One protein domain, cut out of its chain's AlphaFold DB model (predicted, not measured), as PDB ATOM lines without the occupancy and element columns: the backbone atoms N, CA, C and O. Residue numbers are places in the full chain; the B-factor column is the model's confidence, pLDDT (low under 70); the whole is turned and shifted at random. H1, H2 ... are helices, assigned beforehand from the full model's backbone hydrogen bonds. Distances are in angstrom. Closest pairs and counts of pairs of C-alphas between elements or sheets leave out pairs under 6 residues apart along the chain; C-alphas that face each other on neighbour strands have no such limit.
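AT A GLANCE: This is residues 237 to 296 of the 326 residues of an uncharacterized protein of archaeon (UniProt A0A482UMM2). This domain has little regular structure: two short helices, H1 and H2, sit apart at the sides of a compact body, and the long stretch of residues 265 to 296 winds from the end of H2 through the middle at Phe 272 and Phe 273, then makes wide loops. The printed part has 60 residues, with H1 before H2 and no named strand; its class is all helix, with 21 residues in named elements. It is compact, with a radius of gyration of the C-alphas of 10.0 A, and rounded, spanning 26 by 24 by 19 A.

IN THESE COORDINATES: H1, residues 237 to 248, begins at C-alpha 237 (-14.237, -4.189, -10.350) and is 16.5 A long from first to last C-alpha. H2, residues 256 to 264, is 12.3 A long and ends at C-alpha 264 (-11.270, -17.952, -29.386).

HOW THE PARTS SIT: H1 and H2 are apart, with no C-alpha of one within 8 A of the other. A short link of 7 residues joins them. In H1 and H2 every O i to N i+4 pair is within hydrogen-bond range.

THE WHOLE: The two farthest C-alphas, of Asn 265 and Arg 278, are 26.7 A apart. The printed part has no cut. Its mean pLDDT is 80.7; residues 277 to 280, 285, 287 to 291 and 296 are under 70.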
ATOM      1  N   HIS A 237     -15.665  -4.095 -10.681       78.69
ATOM      2  CA  HIS A 237     -14.237  -4.189 -10.350       78.69
ATOM      3  C   HIS A 237     -13.500  -5.263 -11.142       78.69
ATOM      4  O   HIS A 237     -12.350  -5.043 -11.501       78.69
ATOM      5  N   ALA A 238     -14.168  -6.367 -11.481       78.75
ATOM      6  CA  ALA A 238     -13.594  -7.392 -12.342       78.75
ATOM      7  C   ALA A 238     -13.191  -6.850 -13.725       78.75
ATOM      8  O   ALA A 238     -12.122  -7.182 -14.226       78.75
ATOM      9  N   HIS A 239     -13.992  -5.954 -14.316       84.31
ATOM     10  CA  HIS A 239     -13.648  -5.314 -15.592       84.31
ATOM     11  C   HIS A 239     -12.403  -4.427 -15.455       84.31
ATOM     12  O   HIS A 239     -11.513  -4.466 -16.303       84.31
ATOM     13  N   ILE A 240     -12.319  -3.661 -14.362       86.62
ATOM     14  CA  ILE A 240     -11.163  -2.806 -14.054       86.62
ATOM     15  C   ILE A 240      -9.908  -3.654 -13.828       86.62
ATOM     16  O   ILE A 240      -8.831  -3.307 -14.308       86.62
ATOM     17  N   GLN A 241     -10.029  -4.765 -13.103       85.69
ATOM     18  CA  GLN A 241      -8.897  -5.626 -12.793       85.69
ATOM     19  C   GLN A 241      -8.398  -6.387 -14.023       85.69
ATOM     20  O   GLN A 241      -7.195  -6.416 -14.255       85.69
ATOM     21  N   ALA A 242      -9.296  -6.909 -14.858       87.44
ATOM     22  CA  ALA A 242      -8.931  -7.507 -16.139       87.44
ATOM     23  C   ALA A 242      -8.199  -6.500 -17.040       87.44
ATOM     24  O   ALA A 242      -7.148  -6.809 -17.593       87.44
ATOM     25  N   TYR A 243      -8.690  -5.256 -17.113       89.75
ATOM     26  CA  TYR A 243      -7.988  -4.176 -17.809       89.75
ATOM     27  C   TYR A 243      -6.583  -3.927 -17.244       89.75
ATOM     28  O   TYR A 243      -5.629  -3.799 -18.005       89.75
ATOM     29  N   ARG A 244      -6.417  -3.907 -15.918       89.19
ATOM     30  CA  ARG A 244      -5.097  -3.757 -15.285       89.19
ATOM     31  C   ARG A 244      -4.151  -4.898 -15.606       89.19
ATOM     32  O   ARG A 244      -2.997  -4.625 -15.917       89.19
ATOM     33  N   ASN A 245      -4.634  -6.138 -15.548       89.38
ATOM     34  CA  ASN A 245      -3.844  -7.306 -15.925       89.38
ATOM     35  C   ASN A 245      -3.344  -7.125 -17.368       89.38
ATOM     36  O   ASN A 245      -2.146  -7.199 -17.613       89.38
ATOM     37  N   ARG A 246      -4.221  -6.725 -18.301       92.44
ATOM     38  CA  ARG A 246      -3.822  -6.410 -19.684       92.44
ATOM     39  C   ARG A 246      -2.760  -5.313 -19.770       92.44
ATOM     40  O   ARG A 246      -1.776  -5.482 -20.481       92.44
ATOM     41  N   VAL A 247      -2.923  -4.204 -19.044       91.62
ATOM     42  CA  VAL A 247      -1.956  -3.087 -19.040       91.62
ATOM     43  C   VAL A 247      -0.568  -3.535 -18.581       91.62
ATOM     44  O   VAL A 247       0.413  -3.159 -19.214       91.62
ATOM     45  N   VAL A 248      -0.473  -4.358 -17.531       89.62
ATOM     46  CA  VAL A 248       0.816  -4.874 -17.022       89.62
ATOM     47  C   VAL A 248       1.562  -5.688 -18.085       89.62
ATOM     48  O   VAL A 248       2.788  -5.688 -18.114       89.62
ATOM     49  N   HIS A 249       0.827  -6.317 -18.999       88.88
ATOM     50  CA  HIS A 249       1.381  -7.064 -20.125       88.88
ATOM     51  C   HIS A 249       1.436  -6.262 -21.439       88.88
ATOM     52  O   HIS A 249       1.685  -6.846 -22.488       88.88
ATOM     53  N   ASN A 250       1.234  -4.939 -21.408       90.88
ATOM     54  CA  ASN A 250       1.195  -4.045 -22.578       90.88
ATOM     55  C   ASN A 250       0.048  -4.305 -23.580       90.88
ATOM     56  O   ASN A 250       0.096  -3.841 -24.714       90.88
ATOM     57  N   PHE A 251      -1.026  -4.964 -23.146       91.06
ATOM     58  CA  PHE A 251      -2.240  -5.234 -23.934       91.06
ATOM     59  C   PHE A 251      -3.431  -4.344 -23.532       91.06
ATOM     60  O   PHE A 251      -4.592  -4.666 -23.781       91.06
ATOM     61  N   GLY A 252      -3.176  -3.212 -22.868       88.75
ATOM     62  CA  GLY A 252      -4.231  -2.317 -22.373       88.75
ATOM     63  C   GLY A 252      -5.094  -1.685 -23.473       88.75
ATOM     64  O   GLY A 252      -6.238  -1.324 -23.209       88.75
ATOM     65  N   SER A 253      -4.569  -1.571 -24.695       90.25
ATOM     66  CA  SER A 253      -5.250  -0.966 -25.844       90.25
ATOM     67  C   SER A 253      -6.125  -1.932 -26.645       90.25
ATOM     68  O   SER A 253      -6.730  -1.491 -27.616       90.25
ATOM     69  N   LEU A 254      -6.190  -3.217 -26.267       89.25
ATOM     70  CA  LEU A 254      -7.010  -4.196 -26.978       89.25
ATOM     71  C   LEU A 254      -8.491  -3.806 -26.935       89.25
ATOM     72  O   LEU A 254      -9.074  -3.600 -25.862       89.25
ATOM     73  N   SER A 255      -9.095  -3.738 -28.113       89.62
ATOM     74  CA  SER A 255     -10.533  -3.595 -28.294       89.62
ATOM     75  C   SER A 255     -11.269  -4.876 -27.882       89.62
ATOM     76  O   SER A 255     -10.673  -5.954 -27.815       89.62
ATOM     77  N   PRO A 256     -12.584  -4.800 -27.615       87.25
ATOM     78  CA  PRO A 256     -13.353  -5.997 -27.307       87.25
ATOM     79  C   PRO A 256     -13.351  -7.049 -28.422       87.25
ATOM     80  O   PRO A 256     -13.276  -8.230 -28.112       87.25
ATOM     81  N   ASP A 257     -13.379  -6.635 -29.691       89.81
ATOM     82  CA  ASP A 257     -13.358  -7.562 -30.833       89.81
ATOM     83  C   ASP A 257     -12.006  -8.296 -30.939       89.81
ATOM     84  O   ASP A 257     -11.950  -9.499 -31.203       89.81
ATOM     85  N   GLU A 258     -10.900  -7.596 -30.661       90.88
ATOM     86  CA  GLU A 258      -9.582  -8.229 -30.552       90.88
ATOM     87  C   GLU A 258      -9.544  -9.204 -29.372       90.88
ATOM     88  O   GLU A 258      -9.052 -10.316 -29.523       90.88
ATOM     89  N   LEU A 259     -10.097  -8.831 -28.210       88.75
ATOM     90  CA  LEU A 259     -10.175  -9.720 -27.044       88.75
ATOM     91  C   LEU A 259     -10.989 -10.986 -27.326       88.75
ATOM     92  O   LEU A 259     -10.570 -12.061 -26.900       88.75
ATOM     93  N   ASP A 260     -12.107 -10.871 -28.042       88.00
ATOM     94  CA  ASP A 260     -12.906 -12.019 -28.487       88.00
ATOM     95  C   ASP A 260     -12.056 -12.943 -29.380       88.00
ATOM     96  O   ASP A 260     -11.962 -14.143 -29.126       88.00
ATOM     97  N   THR A 261     -11.326 -12.368 -30.340       89.69
ATOM     98  CA  THR A 261     -10.420 -13.111 -31.234       89.69
ATOM     99  C   THR A 261      -9.291 -13.810 -30.468       89.69
ATOM    100  O   THR A 261      -8.962 -14.966 -30.737       89.69
ATOM    101  N   PHE A 262      -8.675 -13.128 -29.499       87.69
ATOM    102  CA  PHE A 262      -7.613 -13.700 -28.672       87.69
ATOM    103  C   PHE A 262      -8.131 -14.820 -27.760       87.69
ATOM    104  O   PHE A 262      -7.404 -15.781 -27.500       87.69
ATOM    105  N   TYR A 263      -9.374 -14.704 -27.285       84.94
ATOM    106  CA  TYR A 263     -10.029 -15.737 -26.492       84.94
ATOM    107  C   TYR A 263     -10.307 -16.994 -27.316       84.94
ATOM    108  O   TYR A 263      -9.920 -18.085 -26.905       84.94
ATOM    109  N   GLU A 264     -10.931 -16.840 -28.486       86.94
ATOM    110  CA  GLU A 264     -11.270 -17.952 -29.386       86.94
ATOM    111  C   GLU A 264     -10.031 -18.727 -29.848       86.94
ATOM    112  O   GLU A 264     -10.073 -19.948 -29.978       86.94
ATOM    113  N   ASN A 265      -8.913 -18.023 -30.040       87.38
ATOM    114  CA  ASN A 265      -7.647 -18.610 -30.471       87.38
ATOM    115  C   ASN A 265      -6.724 -19.036 -29.309       87.38
ATOM    116  O   ASN A 265      -5.603 -19.463 -29.569       87.38
ATOM    117  N   GLU A 266      -7.141 -18.869 -28.046       81.81
ATOM    118  CA  GLU A 266      -6.345 -19.142 -26.829       81.81
ATOM    119  C   GLU A 266      -4.927 -18.524 -26.842       81.81
ATOM    120  O   GLU A 266      -3.958 -19.090 -26.335       81.81
ATOM    121  N   THR A 267      -4.794 -17.333 -27.425       82.94
ATOM    122  CA  THR A 267      -3.492 -16.692 -27.711       82.94
ATOM    123  C   THR A 267      -3.036 -15.711 -26.629       82.94
ATOM    124  O   THR A 267      -1.905 -15.228 -26.675       82.94
ATOM    125  N   VAL A 268      -3.886 -15.428 -25.635       82.50
ATOM    126  CA  VAL A 268      -3.554 -14.596 -24.467       82.50
ATOM    127  C   VAL A 268      -3.922 -15.287 -23.155       82.50
ATOM    128  O   VAL A 268      -4.823 -16.131 -23.131       82.50
ATOM    129  N   PRO A 269      -3.272 -14.910 -22.040       83.81
ATOM    130  CA  PRO A 269      -3.588 -15.464 -20.731       83.81
ATOM    131  C   PRO A 269      -5.039 -15.196 -20.297       83.81
ATOM    132  O   PRO A 269      -5.610 -14.132 -20.553       83.81
ATOM    133  N   ARG A 270      -5.647 -16.155 -19.591       83.25
ATOM    134  CA  ARG A 270      -7.065 -16.098 -19.184       83.25
ATOM    135  C   ARG A 270      -7.365 -15.000 -18.155       83.25
ATOM    136  O   ARG A 270      -8.508 -14.561 -18.038       83.25
ATOM    137  N   GLU A 271      -6.360 -14.522 -17.434       82.38
ATOM    138  CA  GLU A 271      -6.445 -13.375 -16.526       82.38
ATOM    139  C   GLU A 271      -6.669 -12.032 -17.236       82.38
ATOM    140  O   GLU A 271      -6.964 -11.026 -16.582       82.38
ATOM    141  N   PHE A 272      -6.556 -11.984 -18.568       86.94
ATOM    142  CA  PHE A 272      -6.901 -10.791 -19.343       86.94
ATOM    143  C   PHE A 272      -8.402 -10.562 -19.399       86.94
ATOM    144  O   PHE A 272      -8.828  -9.482 -19.802       86.94
ATOM    145  N   PHE A 273      -9.210 -11.535 -18.991       86.56
ATOM    146  CA  PHE A 273     -10.655 -11.449 -19.055       86.56
ATOM    147  C   PHE A 273     -11.278 -11.273 -17.679       86.56
ATOM    148  O   PHE A 273     -10.765 -11.749 -16.666       86.56
ATOM    149  N   ALA A 274     -12.415 -10.582 -17.630       79.44
ATOM    150  CA  ALA A 274     -13.079 -10.322 -16.366       79.44
ATOM    151  C   ALA A 274     -13.709 -11.605 -15.813       79.44
ATOM    152  O   ALA A 274     -14.641 -12.164 -16.394       79.44
ATOM    153  N   GLN A 275     -13.229 -12.034 -14.648       77.62
ATOM    154  CA  GLN A 275     -13.896 -13.049 -13.849       77.62
ATOM    155  C   GLN A 275     -15.005 -12.385 -13.034       77.62
ATOM    156  O   GLN A 275     -14.752 -11.658 -12.077       77.62
ATOM    157  N   ILE A 276     -16.257 -12.594 -13.422       71.62
ATOM    158  CA  ILE A 276     -17.387 -12.033 -12.683       71.62
ATOM    159  C   ILE A 276     -17.427 -12.595 -11.250       71.62
ATOM    160  O   ILE A 276     -17.117 -13.762 -11.016       71.62
ATOM    161  N   GLY A 277     -17.782 -11.744 -10.284       62.84
ATOM    162  CA  GLY A 277     -17.753 -12.061  -8.858       62.84
ATOM    163  C   GLY A 277     -16.470 -11.613  -8.148       62.84
ATOM    164  O   GLY A 277     -15.621 -10.904  -8.690       62.84
ATOM    165  N   ARG A 278     -16.340 -11.998  -6.873       61.66
ATOM    166  CA  ARG A 278     -15.320 -11.456  -5.955       61.66
ATOM    167  C   ARG A 278     -13.886 -11.819  -6.339       61.66
ATOM    168  O   ARG A 278     -12.990 -10.991  -6.181       61.66
ATOM    169  N   VAL A 279     -13.667 -13.023  -6.876       66.38
ATOM    170  CA  VAL A 279     -12.328 -13.502  -7.268       66.38
ATOM    171  C   VAL A 279     -11.723 -12.621  -8.359       66.38
ATOM    172  O   VAL A 279     -10.546 -12.285  -8.263       66.38
ATOM    173  N   GLY A 280     -12.538 -12.131  -9.300       67.88
ATOM    174  CA  GLY A 280     -12.062 -11.269 -10.382       67.88
ATOM    175  C   GLY A 280     -11.595  -9.888  -9.963       67.88
ATOM    176  O   GLY A 280     -11.096  -9.136 -10.789       67.88
ATOM    177  N   THR A 281     -11.749  -9.522  -8.692       70.12
ATOM    178  CA  THR A 281     -11.173  -8.283  -8.165       70.12
ATOM    179  C   THR A 281      -9.696  -8.421  -7.793       70.12
ATOM    180  O   THR A 281      -9.032  -7.412  -7.559       70.12
ATOM    181  N   LYS A 282      -9.166  -9.651  -7.759       70.94
ATOM    182  CA  LYS A 282      -7.766  -9.934  -7.431       70.94
ATOM    183  C   LYS A 282      -6.879  -9.807  -8.664       70.94
ATOM    184  O   LYS A 282      -7.263 -10.216  -9.762       70.94
ATOM    185  N   ALA A 283      -5.679  -9.267  -8.469       72.75
ATOM    186  CA  ALA A 283      -4.671  -9.211  -9.519       72.75
ATOM    187  C   ALA A 283      -4.358 -10.612 -10.047       72.75
ATOM    188  O   ALA A 283      -4.252 -11.554  -9.262       72.75
ATOM    189  N   MET A 284      -4.249 -10.730 -11.374       76.38
ATOM    190  CA  MET A 284      -3.959 -11.992 -12.067       76.38
ATOM    191  C   MET A 284      -4.949 -13.132 -11.760       76.38
ATOM    192  O   MET A 284      -4.621 -14.307 -11.904       76.38
ATOM    193  N   SER A 285      -6.171 -12.806 -11.323       69.50
ATOM    194  CA  SER A 285      -7.236 -13.797 -11.170       69.50
ATOM    195  C   SER A 285      -7.616 -14.398 -12.521       69.50
ATOM    196  O   SER A 285      -7.815 -13.686 -13.504       69.50
ATOM    197  N   VAL A 286      -7.709 -15.724 -12.559       70.69
ATOM    198  CA  VAL A 286      -8.022 -16.477 -13.774       70.69
ATOM    199  C   VAL A 286      -9.523 -16.709 -13.852       70.69
ATOM    200  O   VAL A 286     -10.122 -17.291 -12.946       70.69
ATOM    201  N   THR A 287     -10.134 -16.300 -14.963       68.88
ATOM    202  CA  THR A 287     -11.555 -16.553 -15.195       68.88
ATOM    203  C   THR A 287     -11.866 -18.049 -15.268       68.88
ATOM    204  O   THR A 287     -11.221 -18.812 -15.988       68.88
ATOM    205  N   THR A 288     -12.888 -18.468 -14.521       68.06
ATOM    206  CA  THR A 288     -13.458 -19.825 -14.561       68.06
ATOM    207  C   THR A 288     -14.726 -19.892 -15.412       68.06
ATOM    208  O   THR A 288     -15.365 -20.939 -15.484       68.06
ATOM    209  N   LEU A 289     -15.134 -18.770 -16.014       65.81
ATOM    210  CA  LEU A 289     -16.304 -18.710 -16.881       65.81
ATOM    211  C   LEU A 289     -16.007 -19.438 -18.195       65.81
ATOM    212  O   LEU A 289     -14.957 -19.218 -18.796       65.81
ATOM    213  N   GLN A 290     -16.958 -20.252 -18.662       63.97
ATOM    214  CA  GLN A 290     -16.876 -20.909 -19.974       63.97
ATOM    215  C   GLN A 290     -16.844 -19.911 -21.134       63.97
ATOM    216  O   GLN A 290     -16.315 -20.234 -22.184       63.97
ATOM    217  N   ARG A 291     -17.398 -18.707 -20.940       69.25
ATOM    218  CA  ARG A 291     -17.244 -17.564 -21.839       69.25
ATOM    219  C   ARG A 291     -16.920 -16.327 -20.995       69.25
ATOM    220  O   ARG A 291     -17.795 -15.850 -20.268       69.25
ATOM    221  N   PRO A 292     -15.670 -15.846 -21.001       71.19
ATOM    222  CA  PRO A 292     -15.286 -14.666 -20.258       71.19
ATOM    223  C   PRO A 292     -15.987 -13.420 -20.781       71.19
ATOM    224  O   PRO A 292     -16.323 -13.325 -21.958       71.19
ATOM    225  N   VAL A 293     -16.142 -12.432 -19.904       73.75
ATOM    226  CA  VAL A 293     -16.694 -11.136 -20.294       73.75
ATOM    227  C   VAL A 293     -15.589 -10.290 -20.923       73.75
ATOM    228  O   VAL A 293     -14.612  -9.931 -20.252       73.75
ATOM    229  N   THR A 294     -15.755  -9.965 -22.205       74.00
ATOM    230  CA  THR A 294     -14.859  -9.090 -22.978       74.00
ATOM    231  C   THR A 294     -15.391  -7.659 -23.039       74.00
ATOM    232  O   THR A 294     -14.603  -6.721 -23.196       74.00
ATOM    233  N   ARG A 295     -16.700  -7.453 -22.817       77.56
ATOM    234  CA  ARG A 295     -17.366  -6.139 -22.858       77.56
ATOM    235  C   ARG A 295     -18.112  -5.833 -21.566       77.56
ATOM    236  O   ARG A 295     -18.760  -6.678 -20.955       77.56
ATOM    237  N   THR A 296     -18.149  -4.557 -21.187       66.56
ATOM    238  CA  THR A 296     -19.138  -4.096 -20.205       66.56
ATOM    239  C   THR A 296     -20.527  -4.186 -20.843       66.56
ATOM    240  O   THR A 296     -20.858  -3.345 -21.675       66.56
TER     241      THR A 296